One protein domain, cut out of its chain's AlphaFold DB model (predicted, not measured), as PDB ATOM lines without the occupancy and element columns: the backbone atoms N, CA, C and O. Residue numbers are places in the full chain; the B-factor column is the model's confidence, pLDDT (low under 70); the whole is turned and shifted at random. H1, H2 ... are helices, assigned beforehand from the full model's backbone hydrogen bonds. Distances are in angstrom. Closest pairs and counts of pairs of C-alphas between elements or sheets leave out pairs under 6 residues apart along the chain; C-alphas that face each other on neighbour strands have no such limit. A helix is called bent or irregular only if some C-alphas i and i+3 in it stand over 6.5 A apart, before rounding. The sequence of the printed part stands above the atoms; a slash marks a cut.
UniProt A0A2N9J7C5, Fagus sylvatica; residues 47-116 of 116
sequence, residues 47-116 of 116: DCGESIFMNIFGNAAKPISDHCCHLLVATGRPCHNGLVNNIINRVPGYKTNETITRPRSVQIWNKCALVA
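AT A GLANCE: This is residues 47 to 116 of the 116 residues of a protein of Fagus sylvatica (UniProt A0A2N9J7C5). Two long helices, H5 and H3, lie side by side and run opposite ways, joined at one end by the short H4; H2 crosses the other end of H5, and H1 packs slantwise on H5 and comes near H3. The printed part has 70 residues with five named helices, H1 to H5 in chain order, and no named strand: all helix. It is compact, with a radius of gyration of the C-alphas of 11.3 A and spans of 32 by 25 by 19 A.

IN THESE COORDINATES: H5, residues 98 to 113, is the longest helix at 22.2 A, from C-alpha 98 at (1.603, -14.889, 15.205) to C-alpha 113 at (-16.657, -17.470, 2.877); it is neither bent nor irregular, but only just: C-alphas 99 and 102 are 6.1 A apart. H3, residues 77 to 90, is 19.9 A long. H1, residues 47 to 57, begins at C-alpha 47 (-1.688, -24.044, -6.459) and is 15.1 A long; H2, residues 66 to 75, is 14.2 A and H4, residues 92 to 96, 6.2 A.

HOW THE PARTS SIT: H5 is the hub. It touches H3 at a shallow tilt of 20 degrees, opposite ways, the closest C-alphas, of Ile 88 and Glu 98, being 6.7 A apart. With residues 101 to 108 alone it touches H1 at a steep tilt of 43 degrees, opposite ways, C-alphas 56 and 104 being closest at 5.2 A. With residues 109 to 113 alone it touches H2, about perpendicular at 75 degrees, C-alphas 69 and 112 being closest at 4.6 A. H3, with residues 87 to 89 alone, and H4 touch only at the corner, closest at C-alphas 88 and 95, 4.8 A. The helix packing is mostly crossed, lines at an angle, but only just. H2 and H4 are apart. Every O i to N i+4 pair is within hydrogen-bond range in H1, H2, H3 and H4, and 11 of 12 in H5.

THE WHOLE: C-alphas 92 and 115, the two farthest apart, are 32.7 A from each other. The printed part has no cut and no long link. Mean pLDDT of the printed part is 94.5; residue 60 alone is under 70.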
ATOM      1  N   ASP A  47      -1.632 -25.479  -6.149       95.75
ATOM      2  CA  ASP A  47      -1.688 -24.044  -6.459       95.75
ATOM      3  C   ASP A  47      -2.559 -23.262  -5.465       95.75
ATOM      4  O   ASP A  47      -2.191 -22.176  -5.009       95.75
ATOM      5  N   CYS A  48      -3.718 -23.811  -5.082       96.88
ATOM      6  CA  CYS A  48      -4.572 -23.166  -4.089       96.88
ATOM      7  C   CYS A  48      -3.934 -23.187  -2.700       96.88
ATOM      8  O   CYS A  48      -3.980 -22.179  -1.996       96.88
ATOM      9  N   GLY A  49      -3.302 -24.301  -2.317       96.31
ATOM     10  CA  GLY A  49      -2.555 -24.415  -1.069       96.31
ATOM     11  C   GLY A  49      -1.428 -23.385  -0.973       96.31
ATOM     12  O   GLY A  49      -1.330 -22.685   0.035       96.31
ATOM     13  N   GLU A  50      -0.631 -23.239  -2.033       95.25
ATOM     14  CA  GLU A  50       0.437 -22.240  -2.117       95.25
ATOM     15  C   GLU A  50      -0.116 -20.812  -2.049       95.25
ATOM     16  O   GLU A  50       0.351 -20.006  -1.242       95.25
ATOM     17  N   SER A  51      -1.147 -20.497  -2.837       95.56
ATOM     18  CA  SER A  51      -1.762 -19.166  -2.851       95.56
ATOM     19  C   SER A  51      -2.292 -18.766  -1.469       95.56
ATOM     20  O   SER A  51      -2.002 -17.670  -0.977       95.56
ATOM     21  N   ILE A  52      -3.004 -19.671  -0.790       96.88
ATOM     22  CA  ILE A  52      -3.516 -19.452   0.570       96.88
ATOM     23  C   ILE A  52      -2.355 -19.286   1.556       96.88
ATOM     24  O   ILE A  52      -2.359 -18.348   2.355       96.88
ATOM     25  N   PHE A  53      -1.340 -20.151   1.480       96.19
ATOM     26  CA  PHE A  53      -0.160 -20.074   2.336       96.19
ATOM     27  C   PHE A  53       0.545 -18.721   2.203       96.19
ATOM     28  O   PHE A  53       0.795 -18.062   3.211       96.19
ATOM     29  N   MET A  54       0.811 -18.264   0.979       95.31
ATOM     30  CA  MET A  54       1.505 -16.999   0.727       95.31
ATOM     31  C   MET A  54       0.698 -15.787   1.198       95.31
ATOM     32  O   MET A  54       1.277 -14.828   1.705       95.31
ATOM     33  N   ASN A  55      -0.633 -15.839   1.120       95.62
ATOM     34  CA  ASN A  55      -1.489 -14.779   1.655       95.62
ATOM     35  C   ASN A  55      -1.480 -14.718   3.198       95.62
ATOM     36  O   ASN A  55      -1.629 -13.638   3.769       95.62
ATOM     37  N   ILE A  56      -1.291 -15.849   3.890       96.25
ATOM     38  CA  ILE A  56      -1.225 -15.894   5.363       96.25
ATOM     39  C   ILE A  56       0.185 -15.561   5.865       96.25
ATOM     40  O   ILE A  56       0.360 -14.716   6.747       96.25
ATOM     41  N   PHE A  57       1.185 -16.239   5.308       95.50
ATOM     42  CA  PHE A  57       2.542 -16.340   5.845       95.50
ATOM     43  C   PHE A  57       3.597 -15.592   5.024       95.50
ATOM     44  O   PHE A  57       4.707 -15.381   5.510       95.50
ATOM     45  N   GLY A  58       3.275 -15.201   3.792       90.69
ATOM     46  CA  GLY A  58       4.183 -14.482   2.904       90.69
ATOM     47  C   GLY A  58       4.194 -12.968   3.127       90.69
ATOM     48  O   GLY A  58       3.378 -12.394   3.855       90.69
ATOM     49  N   ASN A  59       5.135 -12.305   2.452       82.94
ATOM     50  CA  ASN A  59       5.278 -10.844   2.461       82.94
ATOM     51  C   ASN A  59       4.561 -10.162   1.282       82.94
ATOM     52  O   ASN A  59       4.308  -8.964   1.341       82.94
ATOM     53  N   ALA A  60       4.220 -10.917   0.233       69.12
ATOM     54  CA  ALA A  60       3.494 -10.440  -0.938       69.12
ATOM     55  C   ALA A  60       2.252 -11.312  -1.159       69.12
ATOM     56  O   ALA A  60       2.359 -12.523  -1.345       69.12
ATOM     57  N   ALA A  61       1.078 -10.685  -1.129       73.50
ATOM     58  CA  ALA A  61      -0.203 -11.346  -1.330       73.50
ATOM     59  C   ALA A  61      -0.672 -11.143  -2.776       73.50
ATOM     60  O   ALA A  61      -0.826 -10.009  -3.231       73.50
ATOM     61  N   LYS A  62      -0.919 -12.240  -3.494       81.50
ATOM     62  CA  LYS A  62      -1.714 -12.216  -4.729       81.50
ATOM     63  C   LYS A  62      -3.172 -12.514  -4.379       81.50
ATOM     64  O   LYS A  62      -3.402 -13.315  -3.476       81.50
ATOM     65  N   PRO A  63      -4.161 -11.930  -5.077       89.00
ATOM     66  CA  PRO A  63      -5.557 -12.291  -4.868       89.00
ATOM     67  C   PRO A  63      -5.770 -13.807  -4.985       89.00
ATOM     68  O   PRO A  63      -5.337 -14.426  -5.955       89.00
ATOM     69  N   ILE A  64      -6.434 -14.398  -3.990       95.25
ATOM     70  CA  ILE A  64      -6.914 -15.783  -4.057       95.25
ATOM     71  C   ILE A  64      -8.093 -15.809  -5.032       95.25
ATOM     72  O   ILE A  64      -8.983 -14.965  -4.922       95.25
ATOM     73  N   SER A  65      -8.076 -16.735  -5.991       96.81
ATOM     74  CA  SER A  65      -9.169 -16.911  -6.952       96.81
ATOM     75  C   SER A  65     -10.417 -17.484  -6.280       96.81
ATOM     76  O   SER A  65     -10.311 -18.222  -5.296       96.81
ATOM     77  N   ASP A  66     -11.592 -17.224  -6.855       97.75
ATOM     78  CA  ASP A  66     -12.861 -17.760  -6.345       97.75
ATOM     79  C   ASP A  66     -12.838 -19.292  -6.294       97.75
ATOM     80  O   ASP A  66     -13.229 -19.885  -5.292       97.75
ATOM     81  N   HIS A  67     -12.251 -19.948  -7.305       97.69
ATOM     82  CA  HIS A  67     -12.029 -21.398  -7.300       97.69
ATOM     83  C   HIS A  67     -11.279 -21.878  -6.045       97.69
ATOM     84  O   HIS A  67     -11.720 -22.810  -5.371       97.69
ATOM     85  N   CYS A  68     -10.170 -21.221  -5.690       98.25
ATOM     86  CA  CYS A  68      -9.425 -21.569  -4.483       98.25
ATOM     87  C   CYS A  68     -10.195 -21.233  -3.202       98.25
ATOM     88  O   CYS A  68     -10.046 -21.944  -2.207       98.25
ATOM     89  N   CYS A  69     -11.039 -20.201  -3.218       98.50
ATOM     90  CA  CYS A  69     -11.928 -19.900  -2.103       98.50
ATOM     91  C   CYS A  69     -13.004 -20.976  -1.897       98.50
ATOM     92  O   CYS A  69     -13.181 -21.410  -0.757       98.50
ATOM     93  N   HIS A  70     -13.645 -21.475  -2.959       98.50
ATOM     94  CA  HIS A  70     -14.587 -22.596  -2.854       98.50
ATOM     95  C   HIS A  70     -13.910 -23.839  -2.266       98.50
ATOM     96  O   HIS A  70     -14.449 -24.452  -1.345       98.50
ATOM     97  N   LEU A  71     -12.700 -24.185  -2.727       98.56
ATOM     98  CA  LEU A  71     -11.951 -25.314  -2.167       98.56
ATOM     99  C   LEU A  71     -11.588 -25.089  -0.694       98.56
ATOM    100  O   LEU A  71     -11.779 -25.991   0.123       98.56
ATOM    101  N   LEU A  72     -11.119 -23.889  -0.331       98.38
ATOM    102  CA  LEU A  72     -10.802 -23.545   1.056       98.38
ATOM    103  C   LEU A  72     -12.019 -23.714   1.969       98.38
ATOM    104  O   LEU A  72     -11.918 -24.368   3.008       98.38
ATOM    105  N   VAL A  73     -13.170 -23.169   1.584       98.44
ATOM    106  CA  VAL A  73     -14.395 -23.249   2.390       98.44
ATOM    107  C   VAL A  73     -14.914 -24.685   2.461       98.44
ATOM    108  O   VAL A  73     -15.244 -25.148   3.554       98.44
ATOM    109  N   ALA A  74     -14.862 -25.435   1.355       97.94
ATOM    110  CA  ALA A  74     -15.198 -26.859   1.318       97.94
ATOM    111  C   ALA A  74     -14.282 -27.722   2.210       97.94
ATOM    112  O   ALA A  74     -14.688 -28.798   2.665       97.94
ATOM    113  N   THR A  75     -13.059 -27.268   2.527       96.44
ATOM    114  CA  THR A  75     -12.229 -27.972   3.519       96.44
ATOM    115  C   THR A  75     -12.852 -27.970   4.914       96.44
ATOM    116  O   THR A  75     -12.714 -28.964   5.637       96.44
ATOM    117  N   GLY A  76     -13.580 -26.901   5.250       97.56
ATOM    118  CA  GLY A  76     -14.180 -26.636   6.550       97.56
ATOM    119  C   GLY A  76     -13.278 -25.814   7.477       97.56
ATOM    120  O   GLY A  76     -12.055 -25.965   7.501       97.56
ATOM    121  N   ARG A  77     -13.902 -24.970   8.316       97.50
ATOM    122  CA  ARG A  77     -13.201 -24.094   9.278       97.50
ATOM    123  C   ARG A  77     -12.211 -24.856  10.177       97.50
ATOM    124  O   ARG A  77     -11.115 -24.335  10.394       97.50
ATOM    125  N   PRO A  78     -12.524 -26.071  10.677       97.50
ATOM    126  CA  PRO A  78     -11.569 -26.843  11.469       97.50
ATOM    127  C   PRO A  78     -10.304 -27.227  10.694       97.50
ATOM    128  O   PRO A  78      -9.218 -27.169  11.264       97.50
ATOM    129  N   CYS A  79     -10.418 -27.568   9.404       97.25
ATOM    130  CA  CYS A  79      -9.259 -27.894   8.573       97.25
ATOM    131  C   CYS A  79      -8.345 -26.685   8.390       97.25
ATOM    132  O   CYS A  79      -7.145 -26.778   8.651       97.25
ATOM    133  N   HIS A  80      -8.919 -25.538   8.023       97.88
ATOM    134  CA  HIS A  80      -8.173 -24.284   7.890       97.88
ATOM    135  C   HIS A  80      -7.436 -23.915   9.181       97.88
ATOM    136  O   HIS A  80      -6.218 -23.731   9.185       97.88
ATOM    137  N   ASN A  81      -8.156 -23.885  10.307       97.88
ATOM    138  CA  ASN A  81      -7.571 -23.551  11.603       97.88
ATOM    139  C   ASN A  81      -6.490 -24.563  12.018       97.88
ATOM    140  O   ASN A  81      -5.455 -24.164  12.548       97.88
ATOM    141  N   GLY A  82      -6.713 -25.857  11.778       96.31
ATOM    142  CA  GLY A  82      -5.763 -26.920  12.095       96.31
ATOM    143  C   GLY A  82      -4.447 -26.776  11.333       96.31
ATOM    144  O   GLY A  82      -3.381 -26.792  11.949       96.31
ATOM    145  N   LEU A  83      -4.516 -26.569  10.014       96.31
ATOM    146  CA  LEU A  83      -3.339 -26.370   9.166       96.31
ATOM    147  C   LEU A  83      -2.555 -25.117   9.578       96.31
ATOM    148  O   LEU A  83      -1.342 -25.187   9.779       96.31
ATOM    149  N   VAL A  84      -3.243 -23.988   9.776       97.12
ATOM    150  CA  VAL A  84      -2.613 -22.718  10.171       97.12
ATOM    151  C   VAL A  84      -1.964 -22.819  11.548       97.12
ATOM    152  O   VAL A  84      -0.801 -22.451  11.703       97.12
ATOM    153  N   ASN A  85      -2.677 -23.352  12.544       96.25
ATOM    154  CA  ASN A  85      -2.134 -23.521  13.892       96.25
ATOM    155  C   ASN A  85      -0.931 -24.471  13.893       96.25
ATOM    156  O   ASN A  85       0.041 -24.215  14.599       96.25
ATOM    157  N   ASN A  86      -0.962 -25.541  13.092       94.75
ATOM    158  CA  ASN A  86       0.178 -26.442  12.963       94.75
ATOM    159  C   ASN A  86       1.418 -25.711  12.426       94.75
ATOM    160  O   ASN A  86       2.495 -25.859  12.996       94.75
ATOM    161  N   ILE A  87       1.271 -24.885  11.385       94.62
ATOM    162  CA  ILE A  87       2.386 -24.111  10.816       94.62
ATOM    163  C   ILE A  87       2.936 -23.107  11.838       94.62
ATOM    164  O   ILE A  87       4.142 -23.100  12.087       94.62
ATOM    165  N   ILE A  88       2.065 -22.313  12.475       95.06
ATOM    166  CA  ILE A  88       2.457 -21.330  13.503       95.06
ATOM    167  C   ILE A  88       3.212 -22.017  14.646       95.06
ATOM    168  O   ILE A  88       4.258 -21.540  15.068       95.06
ATOM    169  N   ASN A  89       2.730 -23.165  15.125       92.75
ATOM    170  CA  ASN A  89       3.331 -23.843  16.273       92.75
ATOM    171  C   ASN A  89       4.639 -24.575  15.946       92.75
ATOM    172  O   ASN A  89       5.461 -24.768  16.843       92.75
ATOM    173  N   ARG A  90       4.831 -25.015  14.695       90.94
ATOM    174  CA  ARG A  90       5.998 -25.813  14.277       90.94
ATOM    175  C   ARG A  90       7.136 -24.979  13.701       90.94
ATOM    176  O   ARG A  90       8.276 -25.427  13.765       90.94
ATOM    177  N   VAL A  91       6.853 -23.800  13.148       89.56
ATOM    178  CA  VAL A  91       7.860 -22.946  12.505       89.56
ATOM    179  C   VAL A  91       8.124 -21.717  13.381       89.56
ATOM    180  O   VAL A  91       7.270 -20.829  13.445       89.56
ATOM    181  N   PRO A  92       9.303 -21.607  14.029       90.81
ATOM    182  CA  PRO A  92       9.593 -20.528  14.976       90.81
ATOM    183  C   PRO A  92       9.347 -19.119  14.420       90.81
ATOM    184  O   PRO A  92       8.759 -18.292  15.108       90.81
ATOM    185  N   GLY A  93       9.708 -18.863  13.158       91.31
ATOM    186  CA  GLY A  93       9.494 -17.557  12.524       91.31
ATOM    187  C   GLY A  93       8.018 -17.156  12.419       91.31
ATOM    188  O   GLY A  93       7.677 -15.996  12.636       91.31
ATOM    189  N   TYR A  94       7.119 -18.109  12.150       90.88
ATOM    190  CA  TYR A  94       5.680 -17.833  12.105       90.88
ATOM    191  C   TYR A  94       5.062 -17.732  13.496       90.88
ATOM    192  O   TYR A  94       4.136 -16.944  13.672       90.88
ATOM    193  N   LYS A  95       5.605 -18.455  14.484       90.31
ATOM    194  CA  LYS A  95       5.227 -18.300  15.893       90.31
ATOM    195  C   LYS A  95       5.526 -16.896  16.409       90.31
ATOM    196  O   LYS A  95       4.660 -16.258  16.994       90.31
ATOM    197  N   THR A  96       6.730 -16.390  16.149       94.50
ATOM    198  CA  THR A  96       7.114 -15.021  16.526       94.50
ATOM    199  C   THR A  96       6.221 -13.978  15.849       94.50
ATOM    200  O   THR A  96       5.877 -12.973  16.461       94.50
ATOM    201  N   ASN A  97       5.776 -14.252  14.618       94.44
ATOM    202  CA  ASN A  97       4.893 -13.379  13.842       94.44
ATOM    203  C   ASN A  97       3.403 -13.752  13.961       94.44
ATOM    204  O   ASN A  97       2.609 -13.431  13.071       94.44
ATOM    205  N   GLU A  98       2.990 -14.442  15.026       93.94
ATOM    206  CA  GLU A  98       1.603 -14.889  15.205       93.94
ATOM    207  C   GLU A  98       0.608 -13.717  15.202       93.94
ATOM    208  O   GLU A  98      -0.473 -13.819  14.619       93.94
ATOM    209  N   THR A  99       1.002 -12.573  15.768       96.19
ATOM    210  CA  THR A  99       0.209 -11.331  15.790       96.19
ATOM    211  C   THR A  99      -0.108 -10.786  14.394       96.19
ATOM    212  O   THR A  99      -1.044 -10.008  14.247       96.19
ATOM    213  N   ILE A 100       0.625 -11.219  13.363       94.38
ATOM    214  CA  ILE A 100       0.410 -10.853  11.958       94.38
ATOM    215  C   ILE A 100      -0.270 -12.001  11.202       94.38
ATOM    216  O   ILE A 100      -1.262 -11.798  10.499       94.38
ATOM    217  N   THR A 101       0.248 -13.221  11.343       94.88
ATOM    218  CA  THR A 101      -0.196 -14.384  10.557       94.88
ATOM    219  C   THR A 101      -1.589 -14.866  10.966       94.88
ATOM    220  O   THR A 101      -2.400 -15.208  10.100       94.88
ATOM    221  N   ARG A 102      -1.935 -14.830  12.261       96.69
ATOM    222  CA  ARG A 102      -3.258 -15.254  12.744       96.69
ATOM    223  C   ARG A 102      -4.383 -14.334  12.240       96.69
ATOM    224  O   ARG A 102      -5.347 -14.873  11.692       96.69
ATOM    225  N   PRO A 103      -4.289 -12.989  12.318       97.06
ATOM    226  CA  PRO A 103      -5.287 -12.112  11.702       97.06
ATOM    227  C   PRO A 103      -5.444 -12.316  10.194       97.06
ATOM    228  O   PRO A 103      -6.575 -12.384   9.711       97.06
ATOM    229  N   ARG A 104      -4.343 -12.488   9.447       96.56
ATOM    230  CA  ARG A 104      -4.402 -12.762   7.999       96.56
ATOM    231  C   ARG A 104      -5.165 -14.048   7.685       96.56
ATOM    232  O   ARG A 104      -6.023 -14.053   6.809       96.56
ATOM    233  N   SER A 105      -4.919 -15.113   8.448       97.56
ATOM    234  CA  SER A 105      -5.661 -16.374   8.330       97.56
ATOM    235  C   SER A 105      -7.172 -16.196   8.516       97.56
ATOM    236  O   SER A 105      -7.959 -16.763   7.752       97.56
ATOM    237  N   VAL A 106      -7.593 -15.380   9.490       98.19
ATOM    238  CA  VAL A 106      -9.015 -15.067   9.710       98.19
ATOM    239  C   VAL A 106      -9.588 -14.243   8.555       98.19
ATOM    240  O   VAL A 106     -10.677 -14.549   8.076       98.19
ATOM    241  N   GLN A 107      -8.857 -13.231   8.084       96.81
ATOM    242  CA  GLN A 107      -9.288 -12.379   6.971       96.81
ATOM    243  C   GLN A 107      -9.504 -13.180   5.686       96.81
ATOM    244  O   GLN A 107     -10.526 -13.007   5.027       96.81
ATOM    245  N   ILE A 108      -8.583 -14.085   5.350       96.69
ATOM    246  CA  ILE A 108      -8.684 -14.933   4.156       96.69
ATOM    247  C   ILE A 108      -9.876 -15.874   4.246       96.69
ATOM    248  O   ILE A 108     -10.635 -15.974   3.286       96.69
ATOM    249  N   TRP A 109     -10.081 -16.512   5.404       98.44
ATOM    250  CA  TRP A 109     -11.258 -17.351   5.611       98.44
ATOM    251  C   TRP A 109     -12.544 -16.557   5.381       98.44
ATOM    252  O   TRP A 109     -13.401 -16.982   4.613       98.44
ATOM    253  N   ASN A 110     -12.666 -15.392   6.021       97.94
ATOM    254  CA  ASN A 110     -13.862 -14.564   5.915       97.94
ATOM    255  C   ASN A 110     -14.082 -14.075   4.480       97.94
ATOM    256  O   ASN A 110     -15.205 -14.130   4.001       97.94
ATOM    257  N   LYS A 111     -13.023 -13.654   3.776       96.06
ATOM    258  CA  LYS A 111     -13.110 -13.256   2.366       96.06
ATOM    259  C   LYS A 111     -13.607 -14.408   1.495       96.06
ATOM    260  O   LYS A 111     -14.517 -14.211   0.701       96.06
ATOM    261  N   CYS A 112     -13.038 -15.599   1.658       97.88
ATOM    262  CA  CYS A 112     -13.447 -16.755   0.872       97.88
ATOM    263  C   CYS A 112     -14.865 -17.226   1.209       97.88
ATOM    264  O   CYS A 112     -15.594 -17.609   0.305       97.88
ATOM    265  N   ALA A 113     -15.297 -17.126   2.466       97.62
ATOM    266  CA  ALA A 113     -16.657 -17.470   2.877       97.62
ATOM    267  C   ALA A 113     -17.747 -16.564   2.270       97.62
ATOM    268  O   ALA A 113     -18.913 -16.936   2.309       97.62
ATOM    269  N   LEU A 114     -17.394 -15.390   1.731       97.19
ATOM    270  CA  LEU A 114     -18.345 -14.491   1.061       97.19
ATOM    271  C   LEU A 114     -18.594 -14.848  -0.407       97.19
ATOM    272  O   LEU A 114     -19.576 -14.381  -0.975       97.19
ATOM    273  N   VAL A 115     -17.695 -15.616  -1.023       95.31
ATOM    274  CA  VAL A 115     -17.756 -15.965  -2.453       95.31
ATOM    275  C   VAL A 115     -17.964 -17.460  -2.689       95.31
ATOM    276  O   VAL A 115     -18.158 -17.862  -3.831       95.31
ATOM    277  N   ALA A 116     -17.889 -18.272  -1.629       77.81
ATOM    278  CA  ALA A 116     -17.897 -19.728  -1.701       77.81
ATOM    279  C   ALA A 116     -19.278 -20.367  -1.540       77.81
ATOM    280  O   ALA A 116     -20.087 -19.847  -0.739       77.81
TER     281      ALA A 116